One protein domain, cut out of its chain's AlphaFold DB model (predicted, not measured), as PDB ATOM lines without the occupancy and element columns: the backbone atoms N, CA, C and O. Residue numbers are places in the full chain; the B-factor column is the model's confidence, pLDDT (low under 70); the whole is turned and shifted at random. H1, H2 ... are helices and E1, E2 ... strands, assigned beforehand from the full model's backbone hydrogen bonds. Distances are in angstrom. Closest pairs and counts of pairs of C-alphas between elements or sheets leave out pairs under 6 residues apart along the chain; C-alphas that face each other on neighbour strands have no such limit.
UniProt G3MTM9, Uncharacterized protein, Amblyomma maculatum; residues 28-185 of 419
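This is residues 28 to 185 of the 419 residues of an uncharacterized protein of Amblyomma maculatum (UniProt G3MTM9). A long, strongly twisted sheet of eight strands is built round the long hairpin E8 and E9; near one end the small sheet E1 E2 E3 packs across E4 and E5, partly face to face with crossed strands, and towards the other end the large sheet curls round the one helix, H1. The loop of residues 114 to 129 reaches out past the small sheet. The printed part has 158 residues with one named helix and eleven named strands, in the order E1 to E9, H1, E10, E11, mostly strand by class, and the neighbours in both sheets are antiparallel. It is compact by its radius of gyration of the C-alphas, 17.0 A, yet elongated, spanning 54 by 34 by 32 A.

Find C-alpha 28 at (268.368, 298.899, 117.324), where E1 begins, residues 28 to 30; E2, 33 to 36, and E3, 39 to 41, follow. Then come E4, 52 to 57, 16.7 A; E5, 62 to 68, 20.1 A; E6, 77 to 81; and E7, 96 to 99. From C-alpha 102 at (273.178, 261.718, 111.006), E8 runs to residue 113 over 33.2 A, and E9, 130 to 140, runs 31.4 A. Look next for H1, 152 to 162, 15.2 A; E10, 168 to 172; and E11, 176 to 184, 23.4 A, ending at C-alpha 184 at (266.234, 279.045, 127.082).

Start at E8: E5 and E7 lie on one side of it, E9 on the other side. Look for N 110 and O 65 at 2.8 A, N 99 and O 102 at 2.8 A, and N 107 and O 136 at 2.8 A. E6 to E9 form a meander, each strand the antiparallel neighbour of the one before, with N 78 and O 98 at 3.0 A; E5 to E8 form a Greek key, a meander of three whose fourth strand pairs back with the first. Edge strand E4 pairs with E5, N 55 and O 64 at 2.8 A. E11 pairs with E9, N 137 and O 179 at 2.9 A, and with edge strand E10, N 170 and O 178 at 2.8 A. H1 is on this sheet, its C-alpha of Leu 162 closest to that of Gly 181 in E11, 5.7 A; every O i to N i+4 pair in H1 is within hydrogen-bond range. The meander E1 E2 E3, with N 35 and O 28 at 2.8 A and N 36 and O 39 at 2.9 A, makes a sandwich, two sheets face to face, with the large sheet, strands at 87 degrees; the closest C-alphas of E2 and E4 are Cys 34 and Cys 56, 5.7 A.

The C-alphas farthest apart, Pro 122 and Glu 144, are 54.9 A apart. The printed part has no cut, and the links E6 to E7, E8 to E9 and E9 to H1 are long. Mean pLDDT of the printed part is 80.0, with residues 71 to 75, 115 to 119, 129 to 130, 142 to 151 and 172 to 174 under 70.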
ATOM      1  N   GLU A  28     269.365 297.868 117.626       88.06
ATOM      2  CA  GLU A  28     268.368 298.899 117.324       88.06
ATOM      3  C   GLU A  28     267.716 298.655 115.956       88.06
ATOM      4  O   GLU A  28     268.313 298.050 115.062       88.06
ATOM      5  N   PHE A  29     266.503 299.171 115.772       86.62
ATOM      6  CA  PHE A  29     265.709 299.011 114.555       86.62
ATOM      7  C   PHE A  29     265.252 300.364 114.022       86.62
ATOM      8  O   PHE A  29     264.766 301.204 114.783       86.62
ATOM      9  N   LYS A  30     265.355 300.569 112.709       85.62
ATOM     10  CA  LYS A  30     264.807 301.749 112.040       85.62
ATOM     11  C   LYS A  30     264.460 301.439 110.594       85.62
ATOM     12  O   LYS A  30     265.306 300.966 109.837       85.62
ATOM     13  N   ASP A  31     263.229 301.752 110.204       85.19
ATOM     14  CA  ASP A  31     262.710 301.518 108.856       85.19
ATOM     15  C   ASP A  31     262.946 300.057 108.409       85.19
ATOM     16  O   ASP A  31     262.417 299.126 109.012       85.19
ATOM     17  N   ALA A  32     263.771 299.844 107.380       87.38
ATOM     18  CA  ALA A  32     264.170 298.526 106.879       87.38
ATOM     19  C   ALA A  32     265.561 298.068 107.371       87.38
ATOM     20  O   ALA A  32     266.104 297.102 106.844       87.38
ATOM     21  N   THR A  33     266.161 298.755 108.345       89.75
ATOM     22  CA  THR A  33     267.548 298.546 108.790       89.75
ATOM     23  C   THR A  33     267.610 298.143 110.261       89.75
ATOM     24  O   THR A  33     266.907 298.693 111.108       89.75
ATOM     25  N   CYS A  34     268.503 297.209 110.572       90.50
ATOM     26  CA  CYS A  34     268.907 296.890 111.931       90.50
ATOM     27  C   CYS A  34     270.324 297.402 112.185       90.50
ATOM     28  O   CYS A  34     271.179 297.382 111.295       90.50
ATOM     29  N   ARG A  35     270.576 297.797 113.430       89.44
ATOM     30  CA  ARG A  35     271.910 298.002 113.976       89.44
ATOM     31  C   ARG A  35     272.250 296.834 114.892       89.44
ATOM     32  O   ARG A  35     271.445 296.467 115.743       89.44
ATOM     33  N   TYR A  36     273.444 296.279 114.737       87.88
ATOM     34  CA  TYR A  36     274.033 295.321 115.667       87.88
ATOM     35  C   TYR A  36     275.472 295.745 115.943       87.88
ATOM     36  O   TYR A  36     276.314 295.688 115.041       87.88
ATOM     37  N   ARG A  37     275.753 296.178 117.175       85.06
ATOM     38  CA  ARG A  37     277.016 296.837 117.546       85.06
ATOM     39  C   ARG A  37     277.242 298.085 116.678       85.06
ATOM     40  O   ARG A  37     276.402 298.986 116.656       85.06
ATOM     41  N   ASP A  38     278.330 298.104 115.917       83.19
ATOM     42  CA  ASP A  38     278.704 299.204 115.024       83.19
ATOM     43  C   ASP A  38     278.249 298.982 113.570       83.19
ATOM     44  O   ASP A  38     278.588 299.763 112.683       83.19
ATOM     45  N   LEU A  39     277.502 297.904 113.297       85.31
ATOM     46  CA  LEU A  39     277.114 297.510 111.943       85.31
ATOM     47  C   LEU A  39     275.642 297.796 111.660       85.31
ATOM     48  O   LEU A  39     274.773 297.468 112.465       85.31
ATOM     49  N   PHE A  40     275.378 298.318 110.462       88.81
ATOM     50  CA  PHE A  40     274.044 298.618 109.939       88.81
ATOM     51  C   PHE A  40     273.773 297.784 108.688       88.81
ATOM     52  O   PHE A  40     274.596 297.755 107.772       88.81
ATOM     53  N   PHE A  41     272.640 297.088 108.644       90.19
ATOM     54  CA  PHE A  41     272.293 296.182 107.545       90.19
ATOM     55  C   PHE A  41     270.785 295.891 107.528       90.19
ATOM     56  O   PHE A  41     270.099 296.048 108.533       90.19
ATOM     57  N   ASN A  42     270.254 295.469 106.381       88.06
ATOM     58  CA  ASN A  42     268.811 295.305 106.143       88.06
ATOM     59  C   ASN A  42     268.377 293.856 105.838       88.06
ATOM     60  O   ASN A  42     267.214 293.610 105.537       88.06
ATOM     61  N   SER A  43     269.303 292.896 105.875       87.81
ATOM     62  CA  SER A  43     269.040 291.489 105.550       87.81
ATOM     63  C   SER A  43     269.966 290.574 106.364       87.81
ATOM     64  O   SER A  43     270.155 290.806 107.558       87.81
ATOM     65  N   TYR A  44     270.535 289.530 105.767       88.25
ATOM     66  CA  TYR A  44     271.522 288.670 106.414       88.25
ATOM     67  C   TYR A  44     272.956 289.180 106.220       88.25
ATOM     68  O   TYR A  44     273.314 289.743 105.186       88.25
ATOM     69  N   TYR A  45     273.792 288.937 107.223       85.94
ATOM     70  CA  TYR A  45     275.205 289.284 107.259       85.94
ATOM     71  C   TYR A  45     276.014 288.162 107.922       85.94
ATOM     72  O   TYR A  45     275.581 287.560 108.907       85.94
ATOM     73  N   TYR A  46     277.206 287.900 107.389       88.62
ATOM     74  CA  TYR A  46     278.176 286.950 107.934       88.62
ATOM     75  C   TYR A  46     279.421 287.727 108.384       88.62
ATOM     76  O   TYR A  46     280.177 288.195 107.525       88.62
ATOM     77  N   PRO A  47     279.636 287.920 109.700       85.00
ATOM     78  CA  PRO A  47     280.797 288.647 110.197       85.00
ATOM     79  C   PRO A  47     282.116 287.992 109.775       85.00
ATOM     80  O   PRO A  47     282.317 286.792 109.949       85.00
ATOM     81  N   LYS A  48     283.038 288.785 109.214       83.31
ATOM     82  CA  LYS A  48     284.343 288.277 108.764       83.31
ATOM     83  C   LYS A  48     285.146 287.727 109.944       83.31
ATOM     84  O   LYS A  48     285.349 288.428 110.927       83.31
ATOM     85  N   GLY A  49     285.664 286.509 109.797       83.19
ATOM     86  CA  GLY A  49     286.507 285.864 110.808       83.19
ATOM     87  C   GLY A  49     285.738 285.199 111.953       83.19
ATOM     88  O   GLY A  49     286.364 284.555 112.789       83.19
ATOM     89  N   GLU A  50     284.405 285.285 111.967       87.62
ATOM     90  CA  GLU A  50     283.550 284.607 112.941       87.62
ATOM     91  C   GLU A  50     282.647 283.591 112.232       87.62
ATOM     92  O   GLU A  50     282.064 283.882 111.188       87.62
ATOM     93  N   CYS A  51     282.463 282.403 112.816       90.19
ATOM     94  CA  CYS A  51     281.456 281.467 112.322       90.19
ATOM     95  C   CYS A  51     280.075 281.809 112.900       90.19
ATOM     96  O   CYS A  51     279.598 281.199 113.861       90.19
ATOM     97  N   LYS A  52     279.467 282.852 112.332       91.44
ATOM     98  CA  LYS A  52     278.218 283.449 112.805       91.44
ATOM     99  C   LYS A  52     277.365 283.926 111.633       91.44
ATOM    100  O   LYS A  52     277.894 284.364 110.613       91.44
ATOM    101  N   ARG A  53     276.045 283.877 111.793       91.69
ATOM    102  CA  ARG A  53     275.077 284.533 110.905       91.69
ATOM    103  C   ARG A  53     274.274 285.543 111.709       91.69
ATOM    104  O   ARG A  53     273.872 285.264 112.833       91.69
ATOM    105  N   VAL A  54     274.056 286.723 111.147       91.81
ATOM    106  CA  VAL A  54     273.172 287.742 111.714       91.81
ATOM    107  C   VAL A  54     272.091 288.041 110.693       91.81
ATOM    108  O   VAL A  54     272.409 288.229 109.523       91.81
ATOM    109  N   GLN A  55     270.829 288.071 111.100       91.88
ATOM    110  CA  GLN A  55     269.708 288.320 110.204       91.88
ATOM    111  C   GLN A  55     268.797 289.403 110.775       91.88
ATOM    112  O   GLN A  55     268.344 289.332 111.916       91.88
ATOM    113  N   CYS A  56     268.549 290.424 109.959       90.38
ATOM    114  CA  CYS A  56     267.680 291.541 110.282       90.38
ATOM    115  C   CYS A  56     266.258 291.302 109.764       90.38
ATOM    116  O   CYS A  56     266.058 290.999 108.588       90.38
ATOM    117  N   HIS A  57     265.275 291.525 110.634       88.75
ATOM    118  CA  HIS A  57     263.856 291.610 110.309       88.75
ATOM    119  C   HIS A  57     263.300 292.930 110.863       88.75
ATOM    120  O   HIS A  57     262.489 292.952 111.787       88.75
ATOM    121  N   ALA A  58     263.763 294.059 110.317       83.38
ATOM    122  CA  ALA A  58     263.441 295.390 110.841       83.38
ATOM    123  C   ALA A  58     261.932 295.700 110.859       83.38
ATOM    124  O   ALA A  58     261.456 296.325 111.805       83.38
ATOM    125  N   LEU A  59     261.161 295.196 109.884       79.94
ATOM    126  CA  LEU A  59     259.700 295.375 109.835       79.94
ATOM    127  C   LEU A  59     258.982 294.745 111.036       79.94
ATOM    128  O   LEU A  59     258.018 295.314 111.540       79.94
ATOM    129  N   THR A  60     259.463 293.593 111.507       80.62
ATOM    130  CA  THR A  60     258.964 292.941 112.728       80.62
ATOM    131  C   THR A  60     259.774 293.342 113.959       80.62
ATOM    132  O   THR A  60     259.567 292.791 115.032       80.62
ATOM    133  N   LYS A  61     260.716 294.289 113.810       83.25
ATOM    134  CA  LYS A  61     261.668 294.728 114.838       83.25
ATOM    135  C   LYS A  61     262.344 293.556 115.549       83.25
ATOM    136  O   LYS A  61     262.457 293.529 116.774       83.25
ATOM    137  N   THR A  62     262.755 292.567 114.762       84.56
ATOM    138  CA  THR A  62     263.437 291.370 115.248       84.56
ATOM    139  C   THR A  62     264.815 291.272 114.607       84.56
ATOM    140  O   THR A  62     264.991 291.573 113.426       84.56
ATOM    141  N   LEU A  63     265.807 290.832 115.373       90.06
ATOM    142  CA  LEU A  63     267.131 290.498 114.859       90.06
ATOM    143  C   LEU A  63     267.574 289.170 115.454       90.06
ATOM    144  O   LEU A  63     267.477 288.970 116.662       90.06
ATOM    145  N   THR A  64     268.076 288.266 114.621       89.56
ATOM    146  CA  THR A  64     268.609 286.979 115.075       89.56
ATOM    147  C   THR A  64     270.115 286.912 114.863       89.56
ATOM    148  O   THR A  64     270.654 287.355 113.850       89.56
ATOM    149  N   VAL A  65     270.805 286.356 115.851       91.69
ATOM    150  CA  VAL A  65     272.232 286.046 115.831       91.69
ATOM    151  C   VAL A  65     272.381 284.550 116.037       91.69
ATOM    152  O   VAL A  65     272.039 284.033 117.094       91.69
ATOM    153  N   GLU A  66     272.925 283.858 115.050       92.56
ATOM    154  CA  GLU A  66     273.180 282.425 115.102       92.56
ATOM    155  C   GLU A  66     274.679 282.165 115.185       92.56
ATOM    156  O   GLU A  66     275.453 282.612 114.338       92.56
ATOM    157  N   THR A  67     275.086 281.437 116.218       93.25
ATOM    158  CA  THR A  67     276.482 281.069 116.476       93.25
ATOM    159  C   THR A  67     276.612 279.564 116.633       93.25
ATOM    160  O   THR A  67     275.657 278.891 117.025       93.25
ATOM    161  N   CYS A  68     277.801 279.023 116.369       91.88
ATOM    162  CA  CYS A  68     278.080 277.622 116.671       91.88
ATOM    163  C   CYS A  68     277.986 277.364 118.175       91.88
ATOM    164  O   CYS A  68     278.400 278.192 118.987       91.88
ATOM    165  N   LEU A  69     277.485 276.190 118.535       88.69
ATOM    166  CA  LEU A  69     277.476 275.690 119.898       88.69
ATOM    167  C   LEU A  69     278.330 274.422 119.943       88.69
ATOM    168  O   LEU A  69     278.184 273.541 119.099       88.69
ATOM    169  N   SER A  70     279.222 274.312 120.925       74.50
ATOM    170  CA  SER A  70     279.899 273.042 121.206       74.50
ATOM    171  C   SER A  70     278.871 271.992 121.640       74.50
ATOM    172  O   SER A  70     277.895 272.330 122.313       74.50
ATOM    173  N   LYS A  71     279.085 270.724 121.270       67.88
ATOM    174  CA  LYS A  71     278.161 269.615 121.565       67.88
ATOM    175  C   LYS A  71     277.660 269.643 123.021       67.88
ATOM    176  O   LYS A  71     278.468 269.836 123.933       67.88
ATOM    177  N   PRO A  72     276.361 269.395 123.277       59.44
ATOM    178  CA  PRO A  72     275.899 269.129 124.632       59.44
ATOM    179  C   PRO A  72     276.627 267.902 125.204       59.44
ATOM    180  O   PRO A  72     276.873 266.924 124.505       59.44
ATOM    181  N   THR A  73     276.953 267.945 126.492       51.81
ATOM    182  CA  THR A  73     277.858 267.043 127.232       51.81
ATOM    183  C   THR A  73     277.463 265.552 127.291       51.81
ATOM    184  O   THR A  73     278.000 264.817 128.111       51.81
ATOM    185  N   ARG A  74     276.522 265.071 126.467       56.09
ATOM    186  CA  ARG A  74     276.010 263.688 126.484       56.09
ATOM    187  C   ARG A  74     276.659 262.822 125.401       56.09
ATOM    188  O   ARG A  74     276.927 263.287 124.301       56.09
ATOM    189  N   GLU A  75     276.911 261.552 125.697       58.16
ATOM    190  CA  GLU A  75     277.810 260.644 124.956       58.16
ATOM    191  C   GLU A  75     277.357 260.224 123.537       58.16
ATOM    192  O   GLU A  75     278.126 259.615 122.808       58.16
ATOM    193  N   THR A  76     276.169 260.609 123.066       72.19
ATOM    194  CA  THR A  76     275.514 260.015 121.877       72.19
ATOM    195  C   THR A  76     275.990 260.496 120.498       72.19
ATOM    196  O   THR A  76     275.419 260.091 119.488       72.19
ATOM    197  N   CYS A  77     276.999 261.366 120.421       83.94
ATOM    198  CA  CYS A  77     277.507 261.879 119.142       83.94
ATOM    199  C   CYS A  77     279.030 261.940 119.113       83.94
ATOM    200  O   CYS A  77     279.652 262.288 120.120       83.94
ATOM    201  N   THR A  78     279.624 261.700 117.954       88.00
ATOM    202  CA  THR A  78     281.070 261.795 117.739       88.00
ATOM    203  C   THR A  78     281.402 263.042 116.932       88.00
ATOM    204  O   THR A  78     280.677 263.410 116.013       88.00
ATOM    205  N   LEU A  79     282.478 263.735 117.307       88.75
ATOM    206  CA  LEU A  79     282.990 264.867 116.538       88.75
ATOM    207  C   LEU A  79     283.679 264.328 115.283       88.75
ATOM    208  O   LEU A  79     284.632 263.561 115.396       88.75
ATOM    209  N   THR A  80     283.207 264.727 114.106       87.31
ATOM    210  CA  THR A  80     283.763 264.284 112.817       87.31
ATOM    211  C   THR A  80     284.514 265.389 112.093       87.31
ATOM    212  O   THR A  80     285.430 265.108 111.319       87.31
ATOM    213  N   LYS A  81     284.189 266.654 112.374       88.88
ATOM    214  CA  LYS A  81     284.900 267.809 111.823       88.88
ATOM    215  C   LYS A  81     284.944 268.948 112.829       88.88
ATOM    216  O   LYS A  81     283.914 269.333 113.369       88.88
ATOM    217  N   GLU A  82     286.127 269.519 113.024       88.69
ATOM    218  CA  GLU A  82     286.320 270.706 113.858       88.69
ATOM    219  C   GLU A  82     285.720 271.971 113.231       88.69
ATOM    220  O   GLU A  82     285.597 272.092 112.008       88.69
ATOM    221  N   SER A  83     285.384 272.931 114.092       87.00
ATOM    222  CA  SER A  83     284.940 274.264 113.675       87.00
ATOM    223  C   SER A  83     286.082 275.023 112.994       87.00
ATOM    224  O   SER A  83     287.207 275.045 113.493       87.00
ATOM    225  N   ASP A  84     285.800 275.675 111.867       85.62
ATOM    226  CA  ASP A  84     286.783 276.458 111.118       85.62
ATOM    227  C   ASP A  84     286.116 277.634 110.392       85.62
ATOM    228  O   ASP A  84     285.564 277.496 109.295       85.62
ATOM    229  N   ALA A  85     286.219 278.823 110.991       81.25
ATOM    230  CA  ALA A  85     285.650 280.064 110.464       81.25
ATOM    231  C   ALA A  85     286.234 280.495 109.104       81.25
ATOM    232  O   ALA A  85     285.657 281.356 108.442       81.25
ATOM    233  N   LYS A  86     287.361 279.921 108.656       79.56
ATOM    234  CA  LYS A  86     287.951 280.224 107.341       79.56
ATOM    235  C   LYS A  86     287.389 279.347 106.222       79.56
ATOM    236  O   LYS A  86     287.583 279.671 105.054       79.56
ATOM    237  N   LYS A  87     286.717 278.239 106.555       78.31
ATOM    238  CA  LYS A  87     286.283 277.212 105.589       78.31
ATOM    239  C   LYS A  87     284.845 277.362 105.091       78.31
ATOM    240  O   LYS A  87     284.352 276.468 104.409       78.31
ATOM    241  N   GLY A  88     284.173 278.471 105.389       81.88
ATOM    242  CA  GLY A  88     282.855 278.761 104.836       81.88
ATOM    243  C   GLY A  88     282.032 279.705 105.699       81.88
ATOM    244  O   GLY A  88     282.497 280.215 106.713       81.88
ATOM    245  N   ASN A  89     280.785 279.905 105.284       88.38
ATOM    246  CA  ASN A  89     279.801 280.664 106.045       88.38
ATOM    247  C   ASN A  89     279.039 279.746 107.005       88.38
ATOM    248  O   ASN A  89     278.924 278.539 106.786       88.38
ATOM    249  N   PHE A  90     278.473 280.333 108.054       90.00
ATOM    250  CA  PHE A  90     277.596 279.618 108.974       90.00
ATOM    251  C   PHE A  90     276.386 279.001 108.223       90.00
ATOM    252  O   PHE A  90     275.824 279.670 107.347       90.00
ATOM    253  N   PRO A  91     275.949 277.764 108.549       90.12
ATOM    254  CA  PRO A  91     276.443 276.888 109.623       90.12
ATOM    255  C   PRO A  91     277.616 275.974 109.222       90.12
ATOM    256  O   PRO A  91     278.146 275.266 110.068       90.12
ATOM    257  N   LEU A  92     278.062 275.990 107.962       89.00
ATOM    258  CA  LEU A  92     279.053 275.042 107.425       89.00
ATOM    259  C   LEU A  92     280.468 275.201 108.003       89.00
ATOM    260  O   LEU A  92     281.287 274.283 107.904       89.00
ATOM    261  N   CYS A  93     280.764 276.360 108.591       90.62
ATOM    262  CA  CYS A  93     281.998 276.589 109.337       90.62
ATOM    263  C   CYS A  93     281.953 276.063 110.783       90.62
ATOM    264  O   CYS A  93     282.984 276.096 111.450       90.62
ATOM    265  N   CYS A  94     280.802 275.591 111.281       91.44
ATOM    266  CA  CYS A  94     280.701 274.996 112.612       91.44
ATOM    267  C   CYS A  94     281.278 273.577 112.642       91.44
ATOM    268  O   CYS A  94     281.417 272.918 111.610       91.44
ATOM    269  N   ALA A  95     281.567 273.096 113.853       91.44
ATOM    270  CA  ALA A  95     281.913 271.701 114.075       91.44
ATOM    271  C   ALA A  95     280.755 270.771 113.667       91.44
ATOM    272  O   ALA A  95     279.586 271.075 113.925       91.44
ATOM    273  N   VAL A  96     281.099 269.637 113.056       90.88
ATOM    274  CA  VAL A  96     280.155 268.593 112.640       90.88
ATOM    275  C   VAL A  96     280.220 267.452 113.632       90.88
ATOM    276  O   VAL A  96     281.301 266.946 113.943       90.88
ATOM    277  N   TYR A  97     279.051 267.035 114.096       89.69
ATOM    278  CA  TYR A  97     278.907 265.867 114.940       89.69
ATOM    279  C   TYR A  97     277.992 264.860 114.269       89.69
ATOM    280  O   TYR A  97     276.896 265.214 113.839       89.69
ATOM    281  N   THR A  98     278.409 263.604 114.251       88.00
ATOM    282  CA  THR A  98     277.568 262.509 113.782       88.00
ATOM    283  C   THR A  98     276.849 261.903 114.984       88.00
ATOM    284  O   THR A  98     277.477 261.390 115.913       88.00
ATOM    285  N   CYS A  99     275.522 261.996 114.992       84.50
ATOM    286  CA  CYS A  99     274.634 261.445 116.011       84.50
ATOM    287  C   CYS A  99     273.730 260.407 115.338       84.50
ATOM    288  O   CYS A  99     272.944 260.775 114.471       84.50
ATOM    289  N   ASN A 100     273.815 259.131 115.718       81.50
ATOM    290  CA  ASN A 100     273.025 258.058 115.091       81.50
ATOM    291  C   ASN A 100     273.107 258.063 113.543       81.50
ATOM    292  O   ASN A 100     272.090 258.107 112.858       81.50
ATOM    293  N   ASN A 101     274.331 258.097 112.998       79.62
ATOM    294  CA  ASN A 101     274.631 258.187 111.557       79.62
ATOM    295  C   ASN A 101     274.094 259.436 110.829       79.62
ATOM    296  O   ASN A 101     274.175 259.505 109.606       79.62
ATOM    297  N   GLN A 102     273.595 260.435 111.558       81.56
ATOM    298  CA  GLN A 102     273.178 261.718 111.006       81.56
ATOM    299  C   GLN A 102     274.183 262.805 111.385       81.56
ATOM    300  O   GLN A 102     274.453 263.022 112.568       81.56
ATOM    301  N   ASP A 103     274.693 263.526 110.389       86.88
ATOM    302  CA  ASP A 103     275.518 264.710 110.623       86.88
ATOM    303  C   ASP A 103     274.654 265.882 111.084       86.88
ATOM    304  O   ASP A 103     273.591 266.159 110.522       86.88
ATOM    305  N   ILE A 104     275.111 266.562 112.132       88.19
ATOM    306  CA  ILE A 104     274.403 267.657 112.785       88.19
ATOM    307  C   ILE A 104     275.400 268.760 113.134       88.19
ATOM    308  O   ILE A 104     276.430 268.521 113.770       88.19
ATOM    309  N   TYR A 105     275.047 269.992 112.772       91.06
ATOM    310  CA  TYR A 105     275.713 271.192 113.269       91.06
ATOM    311  C   TYR A 105     274.882 271.760 114.418       91.06
ATOM    312  O   TYR A 105     273.682 272.019 114.277       91.06
ATOM    313  N   PHE A 106     275.523 271.966 115.565       91.25
ATOM    314  CA  PHE A 106     274.884 272.555 116.736       91.25
ATOM    315  C   PHE A 106     275.054 274.069 116.715       91.25
ATOM    316  O   PHE A 106     276.161 274.586 116.550       91.25
ATOM    317  N   GLY A 107     273.955 274.785 116.921       91.81
ATOM    318  CA  GLY A 107     273.954 276.233 117.029       91.81
ATOM    319  C   GLY A 107     273.110 276.750 118.185       91.81
ATOM    320  O   GLY A 107     272.270 276.055 118.764       91.81
ATOM    321  N   MET A 108     273.344 278.016 118.501       90.81
ATOM    322  CA  MET A 108     272.519 278.818 119.389       90.81
ATOM    323  C   MET A 108     271.992 280.007 118.596       90.81
ATOM    324  O   MET A 108     272.773 280.717 117.968       90.81
ATOM    325  N   THR A 109     270.681 280.220 118.635       88.94
ATOM    326  CA  THR A 109     270.042 281.415 118.081       88.94
ATOM    327  C   THR A 109     269.734 282.365 119.223       88.94
ATOM    328  O   THR A 109     268.948 282.023 120.097       88.94
ATOM    329  N   THR A 110     270.315 283.557 119.206       87.44
ATOM    330  CA  THR A 110     269.901 284.673 120.061       87.44
ATOM    331  C   THR A 110     268.956 285.556 119.263       87.44
ATOM    332  O   THR A 110     269.334 286.054 118.205       87.44
ATOM    333  N   THR A 111     267.733 285.738 119.741       84.44
ATOM    334  CA  THR A 111     266.745 286.630 119.129       84.44
ATOM    335  C   THR A 111     266.616 287.879 119.980       84.44
ATOM    336  O   THR A 111     266.382 287.768 121.177       84.44
ATOM    337  N   TYR A 112     266.750 289.042 119.358       81.88
ATOM    338  CA  TYR A 112     266.481 290.358 119.926       81.88
ATOM    339  C   TYR A 112     265.148 290.857 119.374       81.88
ATOM    340  O   TYR A 112     264.912 290.728 118.167       81.88
ATOM    341  N   SER A 113     264.294 291.435 120.218       78.12
ATOM    342  CA  SER A 113     263.047 292.052 119.758       78.12
ATOM    343  C   SER A 113     262.699 293.341 120.493       78.12
ATOM    344  O   SER A 113     263.161 293.608 121.607       78.12
ATOM    345  N   ALA A 114     261.874 294.156 119.834       73.38
ATOM    346  CA  ALA A 114     261.328 295.408 120.352       73.38
ATOM    347  C   ALA A 114     259.785 295.376 120.400       73.38
ATOM    348  O   ALA A 114     259.115 296.303 119.931       73.38
ATOM    349  N   ASP A 115     259.224 294.278 120.921       60.72
ATOM    350  CA  ASP A 115     257.784 293.976 120.879       60.72
ATOM    351  C   ASP A 115     256.945 294.746 121.919       60.72
ATOM    352  O   ASP A 115     255.725 294.838 121.776       60.72
ATOM    353  N   SER A 116     257.557 295.345 122.949       49.44
ATOM    354  CA  SER A 116     256.832 296.155 123.937       49.44
ATOM    355  C   SER A 116     257.716 297.203 124.627       49.44
ATOM    356  O   SER A 116     258.853 296.938 125.001       49.44
ATOM    357  N   ALA A 117     257.176 298.419 124.795       51.78
ATOM    358  CA  ALA A 117     257.787 299.540 125.530       51.78
ATOM    359  C   ALA A 117     259.217 299.947 125.100       51.78
ATOM    360  O   ALA A 117     259.980 300.468 125.910       51.78
ATOM    361  N   ALA A 118     259.578 299.729 123.835       58.06
ATOM    362  CA  ALA A 118     260.902 300.064 123.328       58.06
ATOM    363  C   ALA A 118     261.182 301.576 123.368       58.06
ATOM    364  O   ALA A 118     260.338 302.393 122.987       58.06
ATOM    365  N   VAL A 119     262.385 301.934 123.819       62.94
ATOM    366  CA  VAL A 119     262.855 303.320 123.858       62.94
ATOM    367  C   VAL A 119     263.103 303.787 122.428       62.94
ATOM    368  O   VAL A 119     263.803 303.129 121.658       62.94
ATOM    369  N   ILE A 120     262.499 304.919 122.066       71.06
ATOM    370  CA  ILE A 120     262.768 305.583 120.793       71.06
ATOM    371  C   ILE A 120     263.870 306.607 121.042       71.06
ATOM    372  O   ILE A 120     263.680 307.554 121.807       71.06
ATOM    373  N   THR A 121     265.022 306.420 120.404       70.31
ATOM    374  CA  THR A 121     266.134 307.367 120.495       70.31
ATOM    375  C   THR A 121     265.755 308.698 119.834       70.31
ATOM    376  O   THR A 121     264.880 308.733 118.963       70.31
ATOM    377  N   PRO A 122     266.445 309.812 120.148       70.25
ATOM    378  CA  PRO A 122     266.202 311.103 119.491       70.25
ATOM    379  C   PRO A 122     266.319 311.061 117.957       70.25
ATOM    380  O   PRO A 122     265.775 311.915 117.265       70.25
ATOM    381  N   LEU A 123     267.018 310.056 117.418       74.00
ATOM    382  CA  LEU A 123     267.212 309.835 115.986       74.00
ATOM    383  C   LEU A 123     266.135 308.930 115.357       74.00
ATOM    384  O   LEU A 123     266.245 308.566 114.179       74.00
ATOM    385  N   GLY A 124     265.108 308.554 116.123       78.25
ATOM    386  CA  GLY A 124     263.998 307.709 115.687       78.25
ATOM    387  C   GLY A 124     264.336 306.220 115.594       78.25
ATOM    388  O   GLY A 124     263.615 305.488 114.921       78.25
ATOM    389  N   TRP A 125     265.430 305.771 116.216       81.44
ATOM    390  CA  TRP A 125     265.740 304.342 116.317       81.44
ATOM    391  C   TRP A 125     264.983 303.719 117.478       81.44
ATOM    392  O   TRP A 125     264.818 304.347 118.518       81.44
ATOM    393  N   VAL A 126     264.543 302.482 117.300       79.19
ATOM    394  CA  VAL A 126     263.863 301.702 118.327       79.19
ATOM    395  C   VAL A 126     264.873 300.751 118.957       79.19
ATOM    396  O   VAL A 126     265.380 299.866 118.270       79.19
ATOM    397  N   GLU A 127     265.173 300.923 120.241       78.25
ATOM    398  CA  GLU A 127     266.072 300.026 120.977       78.25
ATOM    399  C   GLU A 127     265.412 298.666 121.255       78.25
ATOM    400  O   GLU A 127     264.194 298.561 121.418       78.25
ATOM    401  N   THR A 128     266.219 297.605 121.317       75.75
ATOM    402  CA  THR A 128     265.743 296.275 121.723       75.75
ATOM    403  C   THR A 128     265.167 296.306 123.143       75.75
ATOM    404  O   THR A 128     265.783 296.838 124.062       75.75
ATOM    405  N   SER A 129     263.993 295.705 123.347       67.38
ATOM    406  CA  SER A 129     263.346 295.608 124.667       67.38
ATOM    407  C   SER A 129     263.625 294.279 125.366       67.38
ATOM    408  O   SER A 129     263.539 294.186 126.588       67.38
ATOM    409  N   SER A 130     263.931 293.229 124.605       69.50
ATOM    410  CA  SER A 130     264.209 291.899 125.144       69.50
ATOM    411  C   SER A 130     265.129 291.106 124.221       69.50
ATOM    412  O   SER A 130     265.323 291.448 123.053       69.50
ATOM    413  N   HIS A 131     265.718 290.040 124.762       76.94
ATOM    414  CA  HIS A 131     266.395 289.027 123.965       76.94
ATOM    415  C   HIS A 131     266.277 287.650 124.612       76.94
ATOM    416  O   HIS A 131     266.187 287.545 125.832       76.94
ATOM    417  N   TRP A 132     266.290 286.588 123.814       75.25
ATOM    418  CA  TRP A 132     266.287 285.212 124.303       75.25
ATOM    419  C   TRP A 132     267.141 284.314 123.420       75.25
ATOM    420  O   TRP A 132     267.292 284.546 122.223       75.25
ATOM    421  N   GLU A 133     267.680 283.260 124.017       84.31
ATOM    422  CA  GLU A 133     268.467 282.250 123.318       84.31
ATOM    423  C   GLU A 133     267.620 281.003 123.058       84.31
ATOM    424  O   GLU A 133     266.760 280.666 123.860       84.31
ATOM    425  N   ALA A 134     267.864 280.280 121.973       87.56
ATOM    426  CA  ALA A 134     267.261 278.979 121.707       87.56
ATOM    427  C   ALA A 134     268.267 278.068 121.004       87.56
ATOM    428  O   ALA A 134     268.933 278.465 120.041       87.56
ATOM    429  N   LYS A 135     268.354 276.809 121.449       90.69
ATOM    430  CA  LYS A 135     269.148 275.798 120.742       90.69
ATOM    431  C   LYS A 135     268.566 275.570 119.356       90.69
ATOM    432  O   LYS A 135     267.352 275.476 119.184       90.69
ATOM    433  N   THR A 136     269.449 275.484 118.373       90.38
ATOM    434  CA  THR A 136     269.091 275.269 116.973       90.38
ATOM    435  C   THR A 136     269.991 274.186 116.400       90.38
ATOM    436  O   THR A 136     271.204 274.226 116.595       90.38
ATOM    437  N   LEU A 137     269.406 273.206 115.720       90.44
ATOM    438  CA  LEU A 137     270.147 272.156 115.028       90.44
ATOM    439  C   LEU A 137     270.026 272.374 113.528       90.44
ATOM    440  O   LEU A 137     268.935 272.647 113.027       90.44
ATOM    441  N   TYR A 138     271.137 272.216 112.825       89.06
ATOM    442  CA  TYR A 138     271.180 272.241 111.372       89.06
ATOM    443  C   TYR A 138     271.528 270.841 110.894       89.06
ATOM    444  O   TYR A 138     272.566 270.293 111.269       89.06
ATOM    445  N   ILE A 139     270.638 270.255 110.106       86.75
ATOM    446  CA  ILE A 139     270.691 268.852 109.713       86.75
ATOM    447  C   ILE A 139     270.682 268.823 108.184       86.75
ATOM    448  O   ILE A 139     269.679 269.237 107.600       86.75
ATOM    449  N   PRO A 140     271.763 268.386 107.515       82.38
ATOM    450  CA  PRO A 140     271.749 268.170 106.073       82.38
ATOM    451  C   PRO A 140     270.597 267.241 105.693       82.38
ATOM    452  O   PRO A 140     270.408 266.194 106.315       82.38
ATOM    453  N   THR A 141     269.792 267.640 104.713       71.50
ATOM    454  CA  THR A 141     268.692 266.805 104.227       71.50
ATOM    455  C   THR A 141     269.258 265.635 103.439       71.50
ATOM    456  O   THR A 141     270.107 265.824 102.570       71.50
ATOM    457  N   ILE A 142     268.763 264.428 103.712       58.09
ATOM    458  CA  ILE A 142     269.065 263.251 102.899       58.09
ATOM    459  C   ILE A 142     268.134 263.297 101.672       58.09
ATOM    460  O   ILE A 142     266.916 263.251 101.854       58.09
ATOM    461  N   PRO A 143     268.662 263.395 100.437       45.62
ATOM    462  CA  PRO A 143     267.851 263.611  99.233       45.62
ATOM    463  C   PRO A 143     266.890 262.459  98.887       45.62
ATOM    464  O   PRO A 143     265.971 262.651  98.097       45.62
ATOM    465  N   GLU A 144     267.056 261.274  99.480       44.72
ATOM    466  CA  GLU A 144     266.235 260.089  99.184       44.72
ATOM    467  C   GLU A 144     264.826 260.133  99.800       44.72
ATOM    468  O   GLU A 144     263.942 259.392  99.371       44.72
ATOM    469  N   ILE A 145     264.570 261.026 100.762       45.12
ATOM    470  CA  ILE A 145     263.259 261.162 101.408       45.12
ATOM    471  C   ILE A 145     262.642 262.482 100.948       45.12
ATOM    472  O   ILE A 145     262.676 263.494 101.643       45.12
ATOM    473  N   GLY A 146     262.072 262.468  99.743       40.47
ATOM    474  CA  GLY A 146     261.356 263.585  99.112       40.47
ATOM    475  C   GLY A 146     260.057 264.019  99.811       40.47
ATOM    476  O   GLY A 146     259.141 264.512  99.159       40.47
ATOM    477  N   SER A 147     259.945 263.851 101.126       42.94
ATOM    478  CA  SER A 147     258.825 264.326 101.933       42.94
ATOM    479  C   SER A 147     259.371 265.039 103.160       42.94
ATOM    480  O   SER A 147     260.161 264.459 103.899       42.94
ATOM    481  N   GLY A 148     258.932 266.277 103.392       48.31
ATOM    482  CA  GLY A 148     259.265 267.104 104.560       48.31
ATOM    483  C   GLY A 148     258.733 266.558 105.894       48.31
ATOM    484  O   GLY A 148     258.062 267.274 106.636       48.31
ATOM    485  N   SER A 149     259.025 265.298 106.206       53.44
ATOM    486  CA  SER A 149     258.739 264.627 107.467       53.44
ATOM    487  C   SER A 149     259.902 263.701 107.814       53.44
ATOM    488  O   SER A 149     260.158 262.715 107.125       53.44
ATOM    489  N   TYR A 150     260.599 264.019 108.901       63.06
ATOM    490  CA  TYR A 150     261.545 263.101 109.525       63.06
ATOM    491  C   TYR A 150     260.828 261.856 110.055       63.06
ATOM    492  O   TYR A 150     259.680 261.945 110.494       63.06
ATOM    493  N   THR A 151     261.519 260.712 110.065       67.06
ATOM    494  CA  THR A 151     261.040 259.528 110.789       67.06
ATOM    495  C   THR A 151     260.827 259.873 112.265       67.06
ATOM    496  O   THR A 151     261.455 260.791 112.807       67.06
ATOM    497  N   GLU A 152     259.943 259.138 112.939       72.62
ATOM    498  CA  GLU A 152     259.679 259.329 114.368       72.62
ATOM    499  C   GLU A 152     260.971 259.240 115.197       72.62
ATOM    500  O   GLU A 152     261.202 260.061 116.082       72.62
ATOM    501  N   GLU A 153     261.878 258.337 114.823       72.56
ATOM    502  CA  GLU A 153     263.199 258.175 115.436       72.56
ATOM    503  C   GLU A 153     264.073 259.430 115.315       72.56
ATOM    504  O   GLU A 153     264.668 259.870 116.301       72.56
ATOM    505  N   VAL A 154     264.122 260.060 114.135       73.75
ATOM    506  CA  VAL A 154     264.875 261.308 113.947       73.75
ATOM    507  C   VAL A 154     264.192 262.463 114.684       73.75
ATOM    508  O   VAL A 154     264.867 263.285 115.301       73.75
ATOM    509  N   SER A 155     262.858 262.506 114.713       77.25
ATOM    510  CA  SER A 155     262.108 263.489 115.505       77.25
ATOM    511  C   SER A 155     262.398 263.366 117.009       77.25
ATOM    512  O   SER A 155     262.590 264.386 117.679       77.25
ATOM    513  N   LEU A 156     262.481 262.139 117.534       80.94
ATOM    514  CA  LEU A 156     262.841 261.850 118.925       80.94
ATOM    515  C   LEU A 156     264.299 262.207 119.225       80.94
ATOM    516  O   LEU A 156     264.571 262.841 120.246       80.94
ATOM    517  N   LEU A 157     265.226 261.878 118.319       82.50
ATOM    518  CA  LEU A 157     266.628 262.284 118.427       82.50
ATOM    519  C   LEU A 157     266.750 263.810 118.497       82.50
ATOM    520  O   LEU A 157     267.427 264.335 119.378       82.50
ATOM    521  N   VAL A 158     266.055 264.538 117.621       85.50
ATOM    522  CA  VAL A 158     266.041 266.008 117.633       85.50
ATOM    523  C   VAL A 158     265.469 266.541 118.948       85.50
ATOM    524  O   VAL A 158     266.073 267.440 119.535       85.50
ATOM    525  N   SER A 159     264.361 265.981 119.454       85.62
ATOM    526  CA  SER A 159     263.820 266.360 120.771       85.62
ATOM    527  C   SER A 159     264.851 266.170 121.885       85.62
ATOM    528  O   SER A 159     265.035 267.045 122.732       85.62
ATOM    529  N   PHE A 160     265.551 265.033 121.875       85.94
ATOM    530  CA  PHE A 160     266.582 264.717 122.856       85.94
ATOM    531  C   PHE A 160     267.754 265.705 122.789       85.94
ATOM    532  O   PHE A 160     268.195 266.216 123.819       85.94
ATOM    533  N   LEU A 161     268.230 266.022 121.582       86.31
ATOM    534  CA  LEU A 161     269.340 266.951 121.357       86.31
ATOM    535  C   LEU A 161     268.983 268.402 121.721       86.31
ATOM    536  O   LEU A 161     269.818 269.129 122.267       86.31
ATOM    537  N   LEU A 162     267.738 268.820 121.471       86.56
ATOM    538  CA  LEU A 162     267.215 270.122 121.897       86.56
ATOM    539  C   LEU A 162     266.871 270.164 123.394       86.56
ATOM    540  O   LEU A 162     266.830 271.253 123.970       86.56
ATOM    541  N   ASN A 163     266.698 269.004 124.035       85.69
ATOM    542  CA  ASN A 163     266.168 268.851 125.390       85.69
ATOM    543  C   ASN A 163     264.772 269.489 125.552       85.69
ATOM    544  O   ASN A 163     264.498 270.139 126.557       85.69
ATOM    545  N   SER A 164     263.911 269.334 124.542       83.81
ATOM    546  CA  SER A 164     262.500 269.740 124.578       83.81
ATOM    547  C   SER A 164     261.701 268.920 123.563       83.81
ATOM    548  O   SER A 164     262.206 268.584 122.490       83.81
ATOM    549  N   LEU A 165     260.454 268.585 123.902       84.00
ATOM    550  CA  LEU A 165     259.517 267.955 122.965       84.00
ATOM    551  C   LEU A 165     258.908 268.980 122.000       84.00
ATOM    552  O   LEU A 165     258.569 268.630 120.867       84.00
ATOM    553  N   CYS A 166     258.818 270.241 122.428       86.38
ATOM    554  CA  CYS A 166     258.321 271.343 121.625       86.38
ATOM    555  C   CYS A 166     259.429 271.872 120.703       86.38
ATOM    556  O   CYS A 166     260.427 272.450 121.142       86.38
ATOM    557  N   LYS A 167     259.255 271.659 119.397       85.81
ATOM    558  CA  LYS A 167     260.246 272.007 118.375       85.81
ATOM    559  C   LYS A 167     259.586 272.398 117.061       85.81
ATOM    560  O   LYS A 167     258.567 271.826 116.680       85.81
ATOM    561  N   GLY A 168     260.191 273.349 116.361       83.50
ATOM    562  CA  GLY A 168     259.791 273.755 115.016       83.50
ATOM    563  C   GLY A 168     260.798 273.275 113.981       83.50
ATOM    564  O   GLY A 168     262.001 273.343 114.225       83.50
ATOM    565  N   PHE A 169     260.326 272.835 112.819       82.50
ATOM    566  CA  PHE A 169     261.182 272.540 111.671       82.50
ATOM    567  C   PHE A 169     260.988 273.600 110.591       82.50
ATOM    568  O   PHE A 169     259.861 273.952 110.251       82.50
ATOM    569  N   VAL A 170     262.095 274.105 110.053       79.44
ATOM    570  CA  VAL A 170     262.115 274.980 108.881       79.44
ATOM    571  C   VAL A 170     262.948 274.294 107.810       79.44
ATOM    572  O   VAL A 170     264.142 274.059 108.003       79.44
ATOM    573  N   TYR A 171     262.312 273.973 106.688       70.94
ATOM    574  CA  TYR A 171     262.974 273.387 105.529       70.94
ATOM    575  C   TYR A 171     263.571 274.505 104.674       70.94
ATOM    576  O   TYR A 171     262.866 275.438 104.290       70.94
ATOM    577  N   SER A 172     264.877 274.443 104.414       63.59
ATOM    578  CA  SER A 172     265.536 275.342 103.469       63.59
ATOM    579  C   SER A 172     265.634 274.674 102.102       63.59
ATOM    580  O   SER A 172     265.938 273.490 102.021       63.59
ATOM    581  N   GLU A 173     265.477 275.448 101.027       52.72
ATOM    582  CA  GLU A 173     265.705 275.006  99.637       52.72
ATOM    583  C   GLU A 173     267.155 274.547  99.355       52.72
ATOM    584  O   GLU A 173     267.451 274.088  98.259       52.72
ATOM    585  N   LYS A 174     268.078 274.696 100.318       56.91
ATOM    586  CA  LYS A 174     269.525 274.443 100.185       56.91
ATOM    587  C   LYS A 174     270.004 273.221 100.974       56.91
ATOM    588  O   LYS A 174     270.980 273.314 101.717       56.91
ATOM    589  N   ASP A 175     269.293 272.111 100.846       71.75
ATOM    590  CA  ASP A 175     269.665 270.806 101.402       71.75
ATOM    591  C   ASP A 175     269.902 270.769 102.928       71.75
ATOM    592  O   ASP A 175     270.737 270.017 103.441       71.75
ATOM    593  N   LEU A 176     269.197 271.611 103.688       78.50
ATOM    594  CA  LEU A 176     269.372 271.721 105.133       78.50
ATOM    595  C   LEU A 176     268.031 271.944 105.826       78.50
ATOM    596  O   LEU A 176     267.307 272.897 105.525       78.50
ATOM    597  N   THR A 177     267.742 271.122 106.826       83.31
ATOM    598  CA  THR A 177     266.635 271.364 107.744       83.31
ATOM    599  C   THR A 177     267.141 272.019 109.015       83.31
ATOM    600  O   THR A 177     268.148 271.616 109.600       83.31
ATOM    601  N   ILE A 178     266.400 273.024 109.468       86.62
ATOM    602  CA  ILE A 178     266.678 273.755 110.695       86.62
ATOM    603  C   ILE A 178     265.640 273.334 111.731       86.62
ATOM    604  O   ILE A 178     264.454 273.624 111.575       86.62
ATOM    605  N   ALA A 179     266.080 272.668 112.795       87.75
ATOM    606  CA  ALA A 179     265.239 272.367 113.946       87.75
ATOM    607  C   ALA A 179     265.462 273.419 115.037       87.75
ATOM    608  O   ALA A 179     266.579 273.598 115.524       87.75
ATOM    609  N   LYS A 180     264.397 274.120 115.428       87.06
ATOM    610  CA  LYS A 180     264.411 275.180 116.439       87.06
ATOM    611  C   LYS A 180     263.787 274.675 117.733       87.06
ATOM    612  O   LYS A 180     262.653 274.198 117.724       87.06
ATOM    613  N   GLY A 181     264.523 274.793 118.833       87.88
ATOM    614  CA  GLY A 181     264.002 274.531 120.171       87.88
ATOM    615  C   GLY A 181     263.238 275.718 120.751       87.88
ATOM    616  O   GLY A 181     263.128 276.789 120.143       87.88
ATOM    617  N   CYS A 182     262.723 275.517 121.959       86.38
ATOM    618  CA  CYS A 182     262.141 276.591 122.745       86.38
ATOM    619  C   CYS A 182     263.197 277.550 123.321       86.38
ATOM    620  O   CYS A 182     264.370 277.183 123.460       86.38
ATOM    621  N   PRO A 183     262.779 278.778 123.678       81.69
ATOM    622  CA  PRO A 183     263.614 279.736 124.387       81.69
ATOM    623  C   PRO A 183     264.197 279.157 125.678       81.69
ATOM    624  O   PRO A 183     263.485 278.579 126.500       81.69
ATOM    625  N   ILE A 184     265.493 279.359 125.871       78.31
ATOM    626  CA  ILE A 184     266.234 279.045 127.082       78.31
ATOM    627  C   ILE A 184     266.220 280.281 127.966       78.31
ATOM    628  O   ILE A 184     266.727 281.342 127.603       78.31
ATOM    629  N   PHE A 185     265.671 280.114 129.160       70.50
ATOM    630  CA  PHE A 185     265.674 281.146 130.177       70.50
ATOM    631  C   PHE A 185     266.872 280.979 131.117       70.50
ATOM    632  O   PHE A 185     267.093 279.899 131.667       70.50
TER     633      PHE A 185